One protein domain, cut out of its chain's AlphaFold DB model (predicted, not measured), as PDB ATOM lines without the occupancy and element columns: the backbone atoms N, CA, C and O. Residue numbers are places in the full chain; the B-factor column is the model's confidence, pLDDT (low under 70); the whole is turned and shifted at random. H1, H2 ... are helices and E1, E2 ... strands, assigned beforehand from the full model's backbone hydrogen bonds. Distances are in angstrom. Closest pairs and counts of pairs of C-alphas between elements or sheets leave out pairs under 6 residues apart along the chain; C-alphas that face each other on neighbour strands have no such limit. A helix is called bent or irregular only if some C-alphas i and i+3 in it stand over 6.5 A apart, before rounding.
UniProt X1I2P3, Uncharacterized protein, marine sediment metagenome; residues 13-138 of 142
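AT A GLANCE: This is residues 13 to 138 of the 142 residues of an uncharacterized protein of marine sediment metagenome (UniProt X1I2P3). A twisted, curled wall of five antiparallel strands has a long bent helix, H2, running past its E5 edge, near E5 and only grazing the sheet. Residues 98 to 105 and 107 to 113, most of them in the first part of H2, stick out, while the short helix H1 and a long unnamed stretch, residues 18 to 39, lead into E1 at the other edge. The printed part has 126 residues with two named helices and five named strands, in the order H1, E1, E2, E3, E4, E5, H2, and the sheet runs E1, E2, E3, E4, E5. The class is mixed, helices and strands; the whole is only just compact, close to loose, with a radius of gyration of the C-alphas of 16.4 A, and its elongated outline spans 55 by 33 by 29 A.

HOW THE PARTS SIT: H1, residues 13 to 17, is not on the sheet. The strands E1, residues 40 to 42, E2, residues 51 to 58, E3, residues 62 to 68, E4, residues 71 to 80, and E5, residues 86 to 94, form a meander, each strand the antiparallel neighbour of the one before. E1 and E2 are a hairpin at 129 degrees, with N 41 and O 52 within hydrogen-bond range at 2.8 A. E2 bends by 52 degrees at residue 55, and its pairing is staggered: residues 51 to 53 pair with E1 and residues 53 to 58 with E3. In the hairpin of E2 and E3, N 58 and O 62 are 2.8 A apart; in that of E3 and E4, N 65 and O 74 are 2.9 A apart. In the hairpin of E4 and E5, at 170 degrees, N 75 and O 91 are 2.9 A apart. H2, residues 100 to 136, was assigned as one helix by its hydrogen bonds but is bent, with C-alphas 108 and 111 6.6 A apart. Its arms H2a, residues 100 to 108, and H2b, residues 111 to 136, stand at a steep tilt of 41 degrees. H2b only grazes the sheet, with its residues 114 to 126, and H2a is not on it. In H1, H2a and H2b every O i to N i+4 pair is within hydrogen-bond range.

IN THESE COORDINATES: H1 begins at C-alpha 13, (34.810, 39.720, 38.651), and is 6.2 A long; E1 is 5.9 A. E2 measures 20.5 A, E3 19.9 A, E4 29.4 A and E5 26.3 A, with E5 ending at C-alpha 94, (57.785, 34.294, 47.838). H2a is 12.1 A long, and H2b, 37.1 A, ends at C-alpha 136, (42.506, 18.531, 17.545).

THE WHOLE: The two C-alphas farthest apart are those of Ile 100 and Gly 138, at 55.8 A. The printed part has no cut. The link from H1 to E1, 22 residues, is long. The mean pLDDT of the printed part is 87.9, and residues 136 to 138 are under 70.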
ATOM      1  N   ARG A  13      35.579  38.702  37.924       70.62
ATOM      2  CA  ARG A  13      34.810  39.720  38.651       70.62
ATOM      3  C   ARG A  13      35.515  40.188  39.924       70.62
ATOM      4  O   ARG A  13      35.463  41.373  40.221       70.62
ATOM      5  N   LEU A  14      36.157  39.285  40.665       74.19
ATOM      6  CA  LEU A  14      36.913  39.646  41.870       74.19
ATOM      7  C   LEU A  14      38.185  40.411  41.500       74.19
ATOM      8  O   LEU A  14      38.482  41.423  42.123       74.19
ATOM      9  N   GLU A  15      38.877  39.977  40.446       75.19
ATOM     10  CA  GLU A  15      40.062  40.653  39.900       75.19
ATOM     11  C   GLU A  15      39.725  42.087  39.451       75.19
ATOM     12  O   GLU A  15      40.446  43.038  39.749       75.19
ATOM     13  N   ASN A  16      38.580  42.280  38.797       74.56
ATOM     14  CA  ASN A  16      38.153  43.597  38.326       74.56
ATOM     15  C   ASN A  16      37.650  44.503  39.452       74.56
ATOM     16  O   ASN A  16      37.848  45.714  39.375       74.56
ATOM     17  N   LEU A  17      37.086  43.942  40.528       74.62
ATOM     18  CA  LEU A  17      36.743  44.709  41.733       74.62
ATOM     19  C   LEU A  17      37.975  45.306  42.426       74.62
ATOM     20  O   LEU A  17      37.854  46.342  43.073       74.62
ATOM     21  N   VAL A  18      39.151  44.691  42.266       78.88
ATOM     22  CA  VAL A  18      40.430  45.217  42.775       78.88
ATOM     23  C   VAL A  18      41.249  45.951  41.704       78.88
ATOM     24  O   VAL A  18      42.395  46.319  41.945       78.88
ATOM     25  N   GLY A  19      40.657  46.218  40.533       75.31
ATOM     26  CA  GLY A  19      41.234  47.086  39.505       75.31
ATOM     27  C   GLY A  19      42.223  46.420  38.541       75.31
ATOM     28  O   GLY A  19      42.995  47.141  37.904       75.31
ATOM     29  N   CYS A  20      42.212  45.085  38.414       75.75
ATOM     30  CA  CYS A  20      43.095  44.362  37.489       75.75
ATOM     31  C   CYS A  20      42.697  44.480  36.008       75.75
ATOM     32  O   CYS A  20      43.530  44.206  35.146       75.75
ATOM     33  N   GLU A  21      41.445  44.850  35.704       81.94
ATOM     34  CA  GLU A  21      40.890  44.909  34.334       81.94
ATOM     35  C   GLU A  21      41.233  43.649  33.511       81.94
ATOM     36  O   GLU A  21      41.642  43.692  32.350       81.94
ATOM     37  N   MET A  22      41.113  42.499  34.171       85.06
ATOM     38  CA  MET A  22      41.367  41.179  33.634       85.06
ATOM     39  C   MET A  22      40.197  40.735  32.765       85.06
ATOM     40  O   MET A  22      39.038  40.919  33.142       85.06
ATOM     41  N   HIS A  23      40.500  40.122  31.623       85.31
ATOM     42  CA  HIS A  23      39.536  39.434  30.764       85.31
ATOM     43  C   HIS A  23      40.065  38.035  30.463       85.31
ATOM     44  O   HIS A  23      41.162  37.878  29.920       85.31
ATOM     45  N   ASN A  24      39.300  37.011  30.837       86.50
ATOM     46  CA  ASN A  24      39.696  35.630  30.614       86.50
ATOM     47  C   ASN A  24      39.248  35.172  29.227       86.50
ATOM     48  O   ASN A  24      38.061  35.109  28.929       86.50
ATOM     49  N   ALA A  25      40.201  34.794  28.378       86.44
ATOM     50  CA  ALA A  25      39.892  34.222  27.075       86.44
ATOM     51  C   ALA A  25      39.261  32.838  27.242       86.44
ATOM     52  O   ALA A  25      39.773  32.044  28.019       86.44
ATOM     53  N   ASP A  26      38.220  32.485  26.494       85.81
ATOM     54  CA  ASP A  26      37.584  31.155  26.599       85.81
ATOM     55  C   ASP A  26      38.251  30.072  25.738       85.81
ATOM     56  O   ASP A  26      37.911  28.894  25.822       85.81
ATOM     57  N   ARG A  27      39.238  30.459  24.927       85.56
ATOM     58  CA  ARG A  27      39.993  29.578  24.031       85.56
ATOM     59  C   ARG A  27      41.480  29.905  24.060       85.56
ATOM     60  O   ARG A  27      41.881  30.971  24.524       85.56
ATOM     61  N   ILE A  28      42.289  29.002  23.514       85.81
ATOM     62  CA  ILE A  28      43.699  29.280  23.234       85.81
ATOM     63  C   ILE A  28      43.765  30.312  22.102       85.81
ATOM     64  O   ILE A  28      43.141  30.131  21.059       85.81
ATOM     65  N   ILE A  29      44.491  31.404  22.336       87.19
ATOM     66  CA  ILE A  29      44.681  32.502  21.380       87.19
ATOM     67  C   ILE A  29      46.065  32.322  20.734       87.19
ATOM     68  O   ILE A  29      47.059  32.475  21.458       87.19
ATOM     69  N   PRO A  30      46.157  31.958  19.437       87.38
ATOM     70  CA  PRO A  30      47.427  31.701  18.746       87.38
ATOM     71  C   PRO A  30      48.434  32.850  18.860       87.38
ATOM     72  O   PRO A  30      49.620  32.623  19.080       87.38
ATOM     73  N   GLU A  31      47.943  34.085  18.806       90.00
ATOM     74  CA  GLU A  31      48.732  35.317  18.833       90.00
ATOM     75  C   GLU A  31      49.492  35.504  20.156       90.00
ATOM     76  O   GLU A  31      50.520  36.169  20.196       90.00
ATOM     77  N   TYR A  32      49.021  34.885  21.246       89.19
ATOM     78  CA  TYR A  32      49.640  34.992  22.572       89.19
ATOM     79  C   TYR A  32      50.537  33.804  22.940       89.19
ATOM     80  O   TYR A  32      51.004  33.749  24.081       89.19
ATOM     81  N   GLN A  33      50.753  32.851  22.023       89.12
ATOM     82  CA  GLN A  33      51.574  31.658  22.284       89.12
ATOM     83  C   GLN A  33      53.074  31.912  22.123       89.12
ATOM     84  O   GLN A  33      53.880  31.121  22.609       89.12
ATOM     85  N   HIS A  34      53.452  33.013  21.473       89.62
ATOM     86  CA  HIS A  34      54.838  33.448  21.429       89.62
ATOM     87  C   HIS A  34      55.160  34.237  22.706       89.62
ATOM     88  O   HIS A  34      54.541  35.264  23.009       89.62
ATOM     89  N   ILE A  35      56.063  33.683  23.508       93.19
ATOM     90  CA  ILE A  35      56.537  34.268  24.757       93.19
ATOM     91  C   ILE A  35      58.011  33.915  24.921       93.19
ATOM     92  O   ILE A  35      58.405  32.779  24.647       93.19
ATOM     93  N   GLU A  36      58.807  34.882  25.356       95.12
ATOM     94  CA  GLU A  36      60.257  34.741  25.485       95.12
ATOM     95  C   GLU A  36      60.727  35.033  26.912       95.12
ATOM     96  O   GLU A  36      60.019  35.635  27.723       95.12
ATOM     97  N   VAL A  37      61.939  34.584  27.242       96.94
ATOM     98  CA  VAL A  37      62.587  34.948  28.508       96.94
ATOM     99  C   VAL A  37      62.791  36.464  28.546       96.94
ATOM    100  O   VAL A  37      63.291  37.050  27.592       96.94
ATOM    101  N   GLY A  38      62.410  37.090  29.660       95.38
ATOM    102  CA  GLY A  38      62.399  38.543  29.835       95.38
ATOM    103  C   GLY A  38      61.047  39.210  29.559       95.38
ATOM    104  O   GLY A  38      60.852  40.354  29.971       95.38
ATOM    105  N   ASP A  39      60.086  38.507  28.948       95.00
ATOM    106  CA  ASP A  39      58.740  39.048  28.747       95.00
ATOM    107  C   ASP A  39      58.022  39.313  30.073       95.00
ATOM    108  O   ASP A  39      58.182  38.589  31.058       95.00
ATOM    109  N   LYS A  40      57.146  40.325  30.077       93.69
ATOM    110  CA  LYS A  40      56.277  40.624  31.221       93.69
ATOM    111  C   LYS A  40      54.974  39.831  31.150       93.69
ATOM    112  O   LYS A  40      54.219  39.924  30.181       93.69
ATOM    113  N   VAL A  41      54.658  39.138  32.240       93.44
ATOM    114  CA  VAL A  41      53.330  38.597  32.539       93.44
ATOM    115  C   VAL A  41      52.683  39.505  33.575       93.44
ATOM    116  O   VAL A  41      53.006  39.460  34.760       93.44
ATOM    117  N   ARG A  42      51.788  40.379  33.117       91.31
ATOM    118  CA  ARG A  42      51.147  41.389  33.968       91.31
ATOM    119  C   ARG A  42      49.931  40.817  34.693       91.31
ATOM    120  O   ARG A  42      49.176  40.037  34.107       91.31
ATOM    121  N   LEU A  43      49.724  41.232  35.942       86.31
ATOM    122  CA  LEU A  43      48.503  40.930  36.705       86.31
ATOM    123  C   LEU A  43      47.503  42.096  36.693       86.31
ATOM    124  O   LEU A  43      46.330  41.909  37.002       86.31
ATOM    125  N   VAL A  44      47.977  43.279  36.308       86.50
ATOM    126  CA  VAL A  44      47.244  44.544  36.227       86.50
ATOM    127  C   VAL A  44      47.511  45.219  34.875       86.50
ATOM    128  O   VAL A  44      48.366  44.745  34.119       86.50
ATOM    129  N   PRO A  45      46.821  46.325  34.544       86.25
ATOM    130  CA  PRO A  45      47.043  47.031  33.288       86.25
ATOM    131  C   PRO A  45      48.454  47.567  33.102       86.25
ATOM    132  O   PRO A  45      49.212  47.776  34.050       86.25
ATOM    133  N   GLU A  46      48.804  47.793  31.839       86.12
ATOM    134  CA  GLU A  46      50.098  48.347  31.472       86.12
ATOM    135  C   GLU A  46      50.381  49.677  32.190       86.12
ATOM    136  O   GLU A  46      49.496  50.504  32.399       86.12
ATOM    137  N   GLY A  47      51.636  49.852  32.608       83.88
ATOM    138  CA  GLY A  47      52.070  50.995  33.412       83.88
ATOM    139  C   GLY A  47      51.827  50.843  34.916       83.88
ATOM    140  O   GLY A  47      52.203  51.744  35.659       83.88
ATOM    141  N   ARG A  48      51.245  49.724  35.375       82.44
ATOM    142  CA  ARG A  48      51.056  49.410  36.800       82.44
ATOM    143  C   ARG A  48      51.787  48.131  37.226       82.44
ATOM    144  O   ARG A  48      52.060  47.251  36.406       82.44
ATOM    145  N   ASP A  49      52.042  48.049  38.529       82.06
ATOM    146  CA  ASP A  49      52.506  46.857  39.243       82.06
ATOM    147  C   ASP A  49      51.328  46.139  39.928       82.06
ATOM    148  O   ASP A  49      50.353  46.804  40.301       82.06
ATOM    149  N   PRO A  50      51.387  44.806  40.128       86.94
ATOM    150  CA  PRO A  50      52.535  43.924  39.882       86.94
ATOM    151  C   PRO A  50      52.549  43.216  38.510       86.94
ATOM    152  O   PRO A  50      51.516  42.937  37.887       86.94
ATOM    153  N   TYR A  51      53.753  42.844  38.073       91.12
ATOM    154  CA  TYR A  51      54.003  41.913  36.970       91.12
ATOM    155  C   TYR A  51      55.111  40.920  37.340       91.12
ATOM    156  O   TYR A  51      55.951  41.205  38.189       91.12
ATOM    157  N   PHE A  52      55.141  39.780  36.653       93.75
ATOM    158  CA  PHE A  52      56.275  38.860  36.671       93.75
ATOM    159  C   PHE A  52      57.075  38.957  35.379       93.75
ATOM    160  O   PHE A  52      56.520  39.265  34.323       93.75
ATOM    161  N   LEU A  53      58.363  38.645  35.453       95.44
ATOM    162  CA  LEU A  53      59.190  38.380  34.283       95.44
ATOM    163  C   LEU A  53      59.199  36.886  33.989       95.44
ATOM    164  O   LEU A  53      59.212  36.065  34.904       95.44
ATOM    165  N   VAL A  54      59.233  36.520  32.715       96.94
ATOM    166  CA  VAL A  54      59.524  35.147  32.316       96.94
ATOM    167  C   VAL A  54      61.000  34.880  32.579       96.94
ATOM    168  O   VAL A  54      61.868  35.380  31.869       96.94
ATOM    169  N   SER A  55      61.288  34.098  33.612       96.94
ATOM    170  CA  SER A  55      62.653  33.774  34.026       96.94
ATOM    171  C   SER A  55      63.230  32.589  33.254       96.94
ATOM    172  O   SER A  55      64.433  32.545  33.018       96.94
ATOM    173  N   ALA A  56      62.396  31.617  32.870       97.25
ATOM    174  CA  ALA A  56      62.822  30.458  32.086       97.25
ATOM    175  C   ALA A  56      61.654  29.822  31.323       97.25
ATOM    176  O   ALA A  56      60.512  29.834  31.788       97.25
ATOM    177  N   ILE A  57      61.963  29.210  30.178       97.44
ATOM    178  CA  ILE A  57      61.038  28.398  29.383       97.44
ATOM    179  C   ILE A  57      61.743  27.089  29.010       97.44
ATOM    180  O   ILE A  57      62.820  27.110  28.421       97.44
ATOM    181  N   GLU A  58      61.104  25.956  29.295       96.69
ATOM    182  CA  GLU A  58      61.368  24.679  28.629       96.69
ATOM    183  C   GLU A  58      60.172  24.368  27.718       96.69
ATOM    184  O   GLU A  58      59.090  24.038  28.223       96.69
ATOM    185  N   PRO A  59      60.321  24.472  26.385       93.12
ATOM    186  CA  PRO A  59      59.218  24.259  25.454       93.12
ATOM    187  C   PRO A  59      58.504  22.923  25.687       93.12
ATOM    188  O   PRO A  59      59.135  21.875  25.804       93.12
ATOM    189  N   GLY A  60      57.173  22.966  25.780       90.56
ATOM    190  CA  GLY A  60      56.338  21.787  26.025       90.56
ATOM    191  C   GLY A  60      56.421  21.201  27.441       90.56
ATOM    192  O   GLY A  60      55.735  20.217  27.710       90.56
ATOM    193  N   ARG A  61      57.212  21.789  28.350       94.81
ATOM    194  CA  ARG A  61      57.430  21.244  29.695       94.81
ATOM    195  C   ARG A  61      57.245  22.250  30.818       94.81
ATOM    196  O   ARG A  61      56.545  21.934  31.773       94.81
ATOM    197  N   ALA A  62      57.849  23.429  30.749       96.94
ATOM    198  CA  ALA A  62      57.790  24.366  31.863       96.94
ATOM    199  C   ALA A  62      57.870  25.829  31.433       96.94
ATOM    200  O   ALA A  62      58.545  26.184  30.470       96.94
ATOM    201  N   ILE A  63      57.227  26.686  32.219       97.31
ATOM    202  CA  ILE A  63      57.476  28.126  32.231       97.31
ATOM    203  C   ILE A  63      57.630  28.580  33.680       97.31
ATOM    204  O   ILE A  63      56.842  28.205  34.553       97.31
ATOM    205  N   ILE A  64      58.671  29.367  33.935       97.56
ATOM    206  CA  ILE A  64      58.992  29.907  35.253       97.56
ATOM    207  C   ILE A  64      58.869  31.420  35.186       97.56
ATOM    208  O   ILE A  64      59.505  32.063  34.350       97.56
ATOM    209  N   LEU A  65      58.055  31.971  36.077       96.81
ATOM    210  CA  LEU A  65      57.881  33.401  36.262       96.81
ATOM    211  C   LEU A  65      58.605  33.835  37.539       96.81
ATOM    212  O   LEU A  65      58.609  33.090  38.522       96.81
ATOM    213  N   GLY A  66      59.199  35.022  37.536       95.12
ATOM    214  CA  GLY A  66      59.970  35.543  38.659       95.12
ATOM    215  C   GLY A  66      59.746  37.028  38.917       95.12
ATOM    216  O   GLY A  66      59.310  37.771  38.034       95.12
ATOM    217  N   GLY A  67      60.036  37.437  40.147       90.75
ATOM    218  CA  GLY A  67      60.111  38.827  40.592       90.75
ATOM    219  C   GLY A  67      61.210  38.968  41.643       90.75
ATOM    220  O   GLY A  67      61.490  38.002  42.350       90.75
ATOM    221  N   ASP A  68      61.838  40.140  41.722       84.12
ATOM    222  CA  ASP A  68      63.046  40.334  42.538       84.12
ATOM    223  C   ASP A  68      62.778  41.055  43.872       84.12
ATOM    224  O   ASP A  68      63.563  40.906  44.806       84.12
ATOM    225  N   ASP A  69      61.669  41.794  43.996       80.88
ATOM    226  CA  ASP A  69      61.331  42.560  45.204       80.88
ATOM    227  C   ASP A  69      59.811  42.539  45.499       80.88
ATOM    228  O   ASP A  69      59.048  43.300  44.896       80.88
ATOM    229  N   PRO A  70      59.338  41.642  46.385       81.75
ATOM    230  CA  PRO A  70      60.106  40.578  47.030       81.75
ATOM    231  C   PRO A  70      60.507  39.466  46.050       81.75
ATOM    232  O   PRO A  70      59.794  39.186  45.079       81.75
ATOM    233  N   ALA A  71      61.604  38.766  46.361       88.88
ATOM    234  CA  ALA A  71      62.045  37.593  45.613       88.88
ATOM    235  C   ALA A  71      60.918  36.551  45.535       88.88
ATOM    236  O   ALA A  71      60.487  35.981  46.542       88.88
ATOM    237  N   THR A  72      60.415  36.323  44.325       92.06
ATOM    238  CA  THR A  72      59.230  35.512  44.054       92.06
ATOM    239  C   THR A  72      59.480  34.602  42.860       92.06
ATOM    240  O   THR A  72      60.126  34.979  41.886       92.06
ATOM    241  N   THR A  73      58.951  33.383  42.909       94.88
ATOM    242  CA  THR A  73      58.933  32.446  41.784       94.88
ATOM    243  C   THR A  73      57.553  31.823  41.652       94.88
ATOM    244  O   THR A  73      57.033  31.272  42.621       94.88
ATOM    245  N   TRP A  74      57.007  31.814  40.439       95.75
ATOM    246  CA  TRP A  74      55.779  31.109  40.099       95.75
ATOM    247  C   TRP A  74      56.025  30.165  38.923       95.75
ATOM    248  O   TRP A  74      56.239  30.584  37.786       95.75
ATOM    249  N   ALA A  75      56.070  28.870  39.219       97.12
ATOM    250  CA  ALA A  75      56.430  27.827  38.269       97.12
ATOM    251  C   ALA A  75      55.196  27.063  37.791       97.12
ATOM    252  O   ALA A  75      54.384  26.643  38.615       97.12
ATOM    253  N   PHE A  76      55.120  26.816  36.484       97.06
ATOM    254  CA  PHE A  76      54.137  25.947  35.842       97.06
ATOM    255  C   PHE A  76      54.888  24.824  35.132       97.06
ATOM    256  O   PHE A  76      55.635  25.086  34.191       97.06
ATOM    257  N   VAL A  77      54.711  23.586  35.590       97.94
ATOM    258  CA  VAL A  77      55.460  22.420  35.107       97.94
ATOM    259  C   VAL A  77      54.496  21.324  34.679       97.94
ATOM    260  O   VAL A  77      53.577  20.967  35.413       97.94
ATOM    261  N   LEU A  78      54.713  20.790  33.486       97.06
ATOM    262  CA  LEU A  78      53.979  19.678  32.910       97.06
ATOM    263  C   LEU A  78      54.765  18.384  33.119       97.06
ATOM    264  O   LEU A  78      55.911  18.257  32.687       97.06
ATOM    265  N   GLU A  79      54.126  17.410  33.757       96.81
ATOM    266  CA  GLU A  79      54.652  16.059  33.923       96.81
ATOM    267  C   GLU A  79      53.763  15.061  33.173       96.81
ATOM    268  O   GLU A  79      52.566  14.972  33.471       96.81
ATOM    269  N   PRO A  80      54.298  14.303  32.201       95.00
ATOM    270  CA  PRO A  80      53.520  13.272  31.532       95.00
ATOM    271  C   PRO A  80      53.120  12.190  32.541       95.00
ATOM    272  O   PRO A  80      53.944  11.721  33.324       95.00
ATOM    273  N   ILE A  81      51.847  11.794  32.515       95.81
ATOM    274  CA  ILE A  81      51.362  10.620  33.254       95.81
ATOM    275  C   ILE A  81      51.377   9.409  32.314       95.81
ATOM    276  O   ILE A  81      51.844   8.337  32.688       95.81
ATOM    277  N   ASP A  82      50.895   9.603  31.085       93.81
ATOM    278  CA  ASP A  82      50.887   8.624  29.999       93.81
ATOM    279  C   ASP A  82      50.856   9.345  28.632       93.81
ATOM    280  O   ASP A  82      50.980  10.567  28.552       93.81
ATOM    281  N   ASN A  83      50.674   8.598  27.538       90.00
ATOM    282  CA  ASN A  83      50.671   9.136  26.170       90.00
ATOM    283  C   ASN A  83      49.488  10.069  25.839       90.00
ATOM    284  O   ASN A  83      49.460  10.655  24.759       90.00
ATOM    285  N   LYS A  84      48.477  10.161  26.704       90.25
ATOM    286  CA  LYS A  84      47.247  10.939  26.498       90.25
ATOM    287  C   LYS A  84      46.980  11.938  27.620       90.25
ATOM    288  O   LYS A  84      46.085  12.769  27.473       90.25
ATOM    289  N   SER A  85      47.704  11.860  28.734       92.88
ATOM    290  CA  SER A  85      47.437  12.668  29.916       92.88
ATOM    291  C   SER A  85      48.702  13.261  30.537       92.88
ATOM    292  O   SER A  85      49.807  12.721  30.483       92.88
ATOM    293  N   THR A  86      48.542  14.442  31.127       95.38
ATOM    294  CA  THR A  86      49.625  15.224  31.728       95.38
ATOM    295  C   THR A  86      49.128  15.851  33.020       95.38
ATOM    296  O   THR A  86      47.970  16.260  33.129       95.38
ATOM    297  N   ARG A  87      50.009  15.930  34.012       96.56
ATOM    298  CA  ARG A  87      49.794  16.657  35.257       96.56
ATOM    299  C   ARG A  87      50.407  18.045  35.144       96.56
ATOM    300  O   ARG A  87      51.586  18.169  34.842       96.56
ATOM    301  N   LEU A  88      49.620  19.072  35.443       97.19
ATOM    302  CA  LEU A  88      50.128  20.424  35.652       97.19
ATOM    303  C   LEU A  88      50.423  20.624  37.142       97.19
ATOM    304  O   LEU A  88      49.515  20.557  37.971       97.19
ATOM    305  N   LEU A  89      51.686  20.875  37.466       96.81
ATOM    306  CA  LEU A  89      52.151  21.294  38.781       96.81
ATOM    307  C   LEU A  89      52.349  22.808  38.779       96.81
ATOM    308  O   LEU A  89      53.024  23.346  37.901       96.81
ATOM    309  N   VAL A  90      51.778  23.486  39.774       95.69
ATOM    310  CA  VAL A  90      51.961  24.926  39.981       95.69
ATOM    311  C   VAL A  90      52.556  25.160  41.354       95.69
ATOM    312  O   VAL A  90      52.109  24.567  42.337       95.69
ATOM    313  N   ARG A  91      53.600  25.989  41.415       94.94
ATOM    314  CA  ARG A  91      54.289  26.308  42.665       94.94
ATOM    315  C   ARG A  91      54.617  27.788  42.740       94.94
ATOM    316  O   ARG A  91      55.445  28.269  41.972       94.94
ATOM    317  N   TRP A  92      54.026  28.458  43.721       91.06
ATOM    318  CA  TRP A  92      54.401  29.802  44.143       91.06
ATOM    319  C   TRP A  92      55.386  29.732  45.314       91.06
ATOM    320  O   TRP A  92      55.209  28.952  46.253       91.06
ATOM    321  N   ARG A  93      56.446  30.537  45.264       90.50
ATOM    322  CA  ARG A  93      57.357  30.811  46.381       90.50
ATOM    323  C   ARG A  93      57.580  32.307  46.444       90.50
ATOM    324  O   ARG A  93      57.846  32.898  45.409       90.50
ATOM    325  N   GLN A  94      57.499  32.886  47.627       86.25
ATOM    326  CA  GLN A  94      57.785  34.294  47.838       86.25
ATOM    327  C   GLN A  94      58.462  34.451  49.188       86.25
ATOM    328  O   GLN A  94      57.967  33.924  50.188       86.25
ATOM    329  N   ASP A  95      59.571  35.175  49.194       81.56
ATOM    330  CA  ASP A  95      60.222  35.591  50.425       81.56
ATOM    331  C   ASP A  95      59.507  36.823  50.993       81.56
ATOM    332  O   ASP A  95      58.978  37.666  50.270       81.56
ATOM    333  N   TYR A  96      59.441  36.921  52.314       75.06
ATOM    334  CA  TYR A  96      58.880  38.076  53.006       75.06
ATOM    335  C   TYR A  96      59.602  38.278  54.333       75.06
ATOM    336  O   TYR A  96      60.113  37.321  54.918       75.06
ATOM    337  N   GLU A  97      59.616  39.518  54.827       77.81
ATOM    338  CA  GLU A  97      60.240  39.844  56.110       77.81
ATOM    339  C   GLU A  97      59.569  39.037  57.240       77.81
ATOM    340  O   GLU A  97      58.351  39.185  57.460       77.81
ATOM    341  N   PRO A  98      60.318  38.182  57.962       73.94
ATOM    342  CA  PRO A  98      59.755  37.281  58.953       73.94
ATOM    343  C   PRO A  98      59.414  38.039  60.241       73.94
ATOM    344  O   PRO A  98      60.167  38.055  61.210       73.94
ATOM    345  N   SER A  99      58.225  38.638  60.273       85.88
ATOM    346  CA  SER A  99      57.611  39.168  61.493       85.88
ATOM    347  C   SER A  99      56.418  38.307  61.911       85.88
ATOM    348  O   SER A  99      55.719  37.748  61.068       85.88
ATOM    349  N   ILE A 100      56.145  38.205  63.217       83.75
ATOM    350  CA  ILE A 100      54.997  37.430  63.729       83.75
ATOM    351  C   ILE A 100      53.682  37.936  63.113       83.75
ATOM    352  O   ILE A 100      52.834  37.132  62.728       83.75
ATOM    353  N   GLY A 101      53.540  39.258  62.959       85.56
ATOM    354  CA  GLY A 101      52.390  39.874  62.292       85.56
ATOM    355  C   GLY A 101      52.261  39.450  60.828       85.56
ATOM    356  O   GLY A 101      51.183  39.024  60.417       85.56
ATOM    357  N   ASN A 102      53.364  39.475  60.069       81.50
ATOM    358  CA  ASN A 102      53.380  39.014  58.679       81.50
ATOM    359  C   ASN A 102      53.037  37.526  58.585       81.50
ATOM    360  O   ASN A 102      52.189  37.159  57.781       81.50
ATOM    361  N   ILE A 103      53.620  36.674  59.430       82.38
ATOM    362  CA  ILE A 103      53.352  35.228  59.427       82.38
ATOM    363  C   ILE A 103      51.861  34.947  59.649       82.38
ATOM    364  O   ILE A 103      51.277  34.126  58.942       82.38
ATOM    365  N   ILE A 104      51.234  35.625  60.615       85.12
ATOM    366  CA  ILE A 104      49.806  35.448  60.906       85.12
ATOM    367  C   ILE A 104      48.949  35.967  59.746       85.12
ATOM    368  O   ILE A 104      48.042  35.261  59.308       85.12
ATOM    369  N   GLY A 105      49.242  37.161  59.222       82.62
ATOM    370  CA  GLY A 105      48.507  37.741  58.094       82.62
ATOM    371  C   GLY A 105      48.596  36.888  56.826       82.62
ATOM    372  O   GLY A 105      47.576  36.606  56.194       82.62
ATOM    373  N   TRP A 106      49.795  36.404  56.491       81.38
ATOM    374  CA  TRP A 106      50.015  35.484  55.375       81.38
ATOM    375  C   TRP A 106      49.213  34.197  55.554       81.38
ATOM    376  O   TRP A 106      48.400  33.872  54.695       81.38
ATOM    377  N   ARG A 107      49.343  33.522  56.701       82.50
ATOM    378  CA  ARG A 107      48.695  32.220  56.924       82.50
ATOM    379  C   ARG A 107      47.177  32.276  57.057       82.50
ATOM    380  O   ARG A 107      46.504  31.338  56.643       82.50
ATOM    381  N   LEU A 108      46.629  33.312  57.692       84.44
ATOM    382  CA  LEU A 108      45.194  33.365  57.996       84.44
ATOM    383  C   LEU A 108      44.363  34.059  56.922       84.44
ATOM    384  O   LEU A 108      43.171  33.782  56.821       84.44
ATOM    385  N   VAL A 109      44.962  34.959  56.141       83.25
ATOM    386  CA  VAL A 109      44.231  35.752  55.144       83.25
ATOM    387  C   VAL A 109      44.715  35.423  53.743       83.25
ATOM    388  O   VAL A 109      43.912  35.042  52.893       83.25
ATOM    389  N   THR A 110      46.019  35.529  53.504       81.00
ATOM    390  CA  THR A 110      46.547  35.435  52.140       81.00
ATOM    391  C   THR A 110      46.536  34.002  51.620       81.00
ATOM    392  O   THR A 110      45.997  33.772  50.546       81.00
ATOM    393  N   ASP A 111      47.026  33.024  52.385       85.25
ATOM    394  CA  ASP A 111      47.082  31.619  51.955       85.25
ATOM    395  C   ASP A 111      45.694  31.057  51.578       85.25
ATOM    396  O   ASP A 111      45.572  30.466  50.501       85.25
ATOM    397  N   PRO A 112      44.614  31.261  52.368       85.19
ATOM    398  CA  PRO A 112      43.282  30.800  51.980       85.19
ATOM    399  C   PRO A 112      42.755  31.463  50.702       85.19
ATOM    400  O   PRO A 112      42.155  30.789  49.863       85.19
ATOM    401  N   ILE A 113      42.977  32.772  50.540       84.81
ATOM    402  CA  ILE A 113      42.538  33.515  49.350       84.81
ATOM    403  C   ILE A 113      43.317  33.035  48.122       84.81
ATOM    404  O   ILE A 113      42.708  32.654  47.121       84.81
ATOM    405  N   THR A 114      44.647  32.982  48.216       83.62
ATOM    406  CA  THR A 114      45.533  32.502  47.151       83.62
ATOM    407  C   THR A 114      45.169  31.082  46.743       83.62
ATOM    408  O   THR A 114      45.028  30.817  45.554       83.62
ATOM    409  N   PHE A 115      44.891  30.188  47.696       87.25
ATOM    410  CA  PHE A 115      44.459  28.822  47.397       87.25
ATOM    411  C   PHE A 115      43.185  28.774  46.542       87.25
ATOM    412  O   PHE A 115      43.111  28.022  45.566       87.25
ATOM    413  N   VAL A 116      42.171  29.576  46.881       89.25
ATOM    414  CA  VAL A 116      40.915  29.633  46.116       89.25
ATOM    415  C   VAL A 116      41.159  30.170  44.702       89.25
ATOM    416  O   VAL A 116      40.651  29.597  43.732       89.25
ATOM    417  N   MET A 117      41.966  31.225  44.575       86.94
ATOM    418  CA  MET A 117      42.317  31.837  43.289       86.94
ATOM    419  C   MET A 117      43.131  30.878  42.406       86.94
ATOM    420  O   MET A 117      42.753  30.632  41.256       86.94
ATOM    421  N   GLU A 118      44.188  30.261  42.943       89.75
ATOM    422  CA  GLU A 118      45.032  29.294  42.229       89.75
ATOM    423  C   GLU A 118      44.247  28.050  41.812       89.75
ATOM    424  O   GLU A 118      44.369  27.584  40.677       89.75
ATOM    425  N   ARG A 119      43.368  27.533  42.681       92.50
ATOM    426  CA  ARG A 119      42.483  26.417  42.323       92.50
ATOM    427  C   ARG A 119      41.632  26.760  41.104       92.50
ATOM    428  O   ARG A 119      41.480  25.921  40.213       92.50
ATOM    429  N   LYS A 120      41.056  27.965  41.058       91.75
ATOM    430  CA  LYS A 120      40.215  28.388  39.933       91.75
ATOM    431  C   LYS A 120      41.032  28.548  38.652       91.75
ATOM    432  O   LYS A 120      40.592  28.047  37.618       91.75
ATOM    433  N   LEU A 121      42.221  29.145  38.739       92.50
ATOM    434  CA  LEU A 121      43.179  29.235  37.636       92.50
ATOM    435  C   LEU A 121      43.494  27.847  37.057       92.50
ATOM    436  O   LEU A 121      43.365  27.640  35.852       92.50
ATOM    437  N   LEU A 122      43.829  26.871  37.908       94.12
ATOM    438  CA  LEU A 122      44.143  25.499  37.487       94.12
ATOM    439  C   LEU A 122      42.970  24.836  36.759       94.12
ATOM    440  O   LEU A 122      43.148  24.220  35.706       94.12
ATOM    441  N   GLN A 123      41.754  24.988  37.288       93.81
ATOM    442  CA  GLN A 123      40.539  24.497  36.633       93.81
ATOM    443  C   GLN A 123      40.301  25.190  35.287       93.81
ATOM    444  O   GLN A 123      39.936  24.535  34.311       93.81
ATOM    445  N   GLY A 124      40.528  26.502  35.223       91.62
ATOM    446  CA  GLY A 124      40.402  27.287  34.004       91.62
ATOM    447  C   GLY A 124      41.386  26.855  32.917       91.62
ATOM    448  O   GLY A 124      40.988  26.754  31.755       91.62
ATOM    449  N   ILE A 125      42.637  26.560  33.282       93.31
ATOM    450  CA  ILE A 125      43.642  26.012  32.361       93.31
ATOM    451  C   ILE A 125      43.212  24.633  31.866       93.31
ATOM    452  O   ILE A 125      43.201  24.401  30.658       93.31
ATOM    453  N   LYS A 126      42.803  23.740  32.779       93.31
ATOM    454  CA  LYS A 126      42.374  22.377  32.441       93.31
ATOM    455  C   LYS A 126      41.276  22.372  31.377       93.31
ATOM    456  O   LYS A 126      41.443  21.730  30.346       93.31
ATOM    457  N   VAL A 127      40.195  23.126  31.598       92.81
ATOM    458  CA  VAL A 127      39.053  23.188  30.667       92.81
ATOM    459  C   VAL A 127      39.497  23.585  29.257       92.81
ATOM    460  O   VAL A 127      39.081  22.972  28.278       92.81
ATOM    461  N   ARG A 128      40.374  24.588  29.143       91.69
ATOM    462  CA  ARG A 128      40.855  25.093  27.849       91.69
ATOM    463  C   ARG A 128      41.789  24.107  27.155       91.69
ATOM    464  O   ARG A 128      41.678  23.918  25.946       91.69
ATOM    465  N   ALA A 129      42.681  23.472  27.912       91.31
ATOM    466  CA  ALA A 129      43.589  22.460  27.386       91.31
ATOM    467  C   ALA A 129      42.822  21.228  26.868       91.31
ATOM    468  O   ALA A 129      43.074  20.769  25.757       91.31
ATOM    469  N   GLU A 130      41.841  20.737  27.629       92.81
ATOM    470  CA  GLU A 130      41.018  19.585  27.237       92.81
ATOM    471  C   GLU A 130      40.122  19.900  26.028       92.81
ATOM    472  O   GLU A 130      40.009  19.078  25.118       92.81
ATOM    473  N   ALA A 131      39.547  21.105  25.956       90.75
ATOM    474  CA  ALA A 131      38.772  21.541  24.792       90.75
ATOM    475  C   ALA A 131      39.630  21.630  23.514       90.75
ATOM    476  O   ALA A 131      39.201  21.208  22.434       90.75
ATOM    477  N   ALA A 132      40.864  22.134  23.623       87.31
ATOM    478  CA  ALA A 132      41.805  22.172  22.506       87.31
ATOM    479  C   ALA A 132      42.210  20.759  22.044       87.31
ATOM    480  O   ALA A 132      42.255  20.482  20.847       87.31
ATOM    481  N   ALA A 133      42.432  19.831  22.978       87.00
ATOM    482  CA  ALA A 133      42.731  18.441  22.643       87.00
ATOM    483  C   ALA A 133      41.552  17.743  21.939       87.00
ATOM    484  O   ALA A 133      41.765  17.016  20.966       87.00
ATOM    485  N   ALA A 134      40.315  17.980  22.386       86.62
ATOM    486  CA  ALA A 134      39.115  17.401  21.779       86.62
ATOM    487  C   ALA A 134      38.880  17.900  20.344       86.62
ATOM    488  O   ALA A 134      38.498  17.122  19.472       86.62
ATOM    489  N   THR A 135      39.154  19.180  20.080       81.88
ATOM    490  CA  THR A 135      39.045  19.760  18.730       81.88
ATOM    491  C   THR A 135      40.169  19.296  17.799       81.88
ATOM    492  O   THR A 135      39.912  19.040  16.626       81.88
ATOM    493  N   GLY A 136      41.387  19.090  18.314       64.06
ATOM    494  CA  GLY A 136      42.506  18.531  17.545       64.06
ATOM    495  C   GLY A 136      42.327  17.057  17.146       64.06
ATOM    496  O   GLY A 136      42.726  16.669  16.050       64.06
ATOM    497  N   HIS A 137      41.672  16.239  17.979       53.97
ATOM    498  CA  HIS A 137      41.403  14.822  17.674       53.97
ATOM    499  C   HIS A 137      40.348  14.604  16.571       53.97
ATOM    500  O   HIS A 137      40.250  13.496  16.048       53.97
ATOM    501  N   GLY A 138      39.578  15.629  16.190       41.12
ATOM    502  CA  GLY A 138      38.607  15.552  15.088       41.12
ATOM    503  C   GLY A 138      39.198  15.786  13.692       41.12
ATOM    504  O   GLY A 138      38.538  15.489  12.703       41.12
TER     505      GLY A 138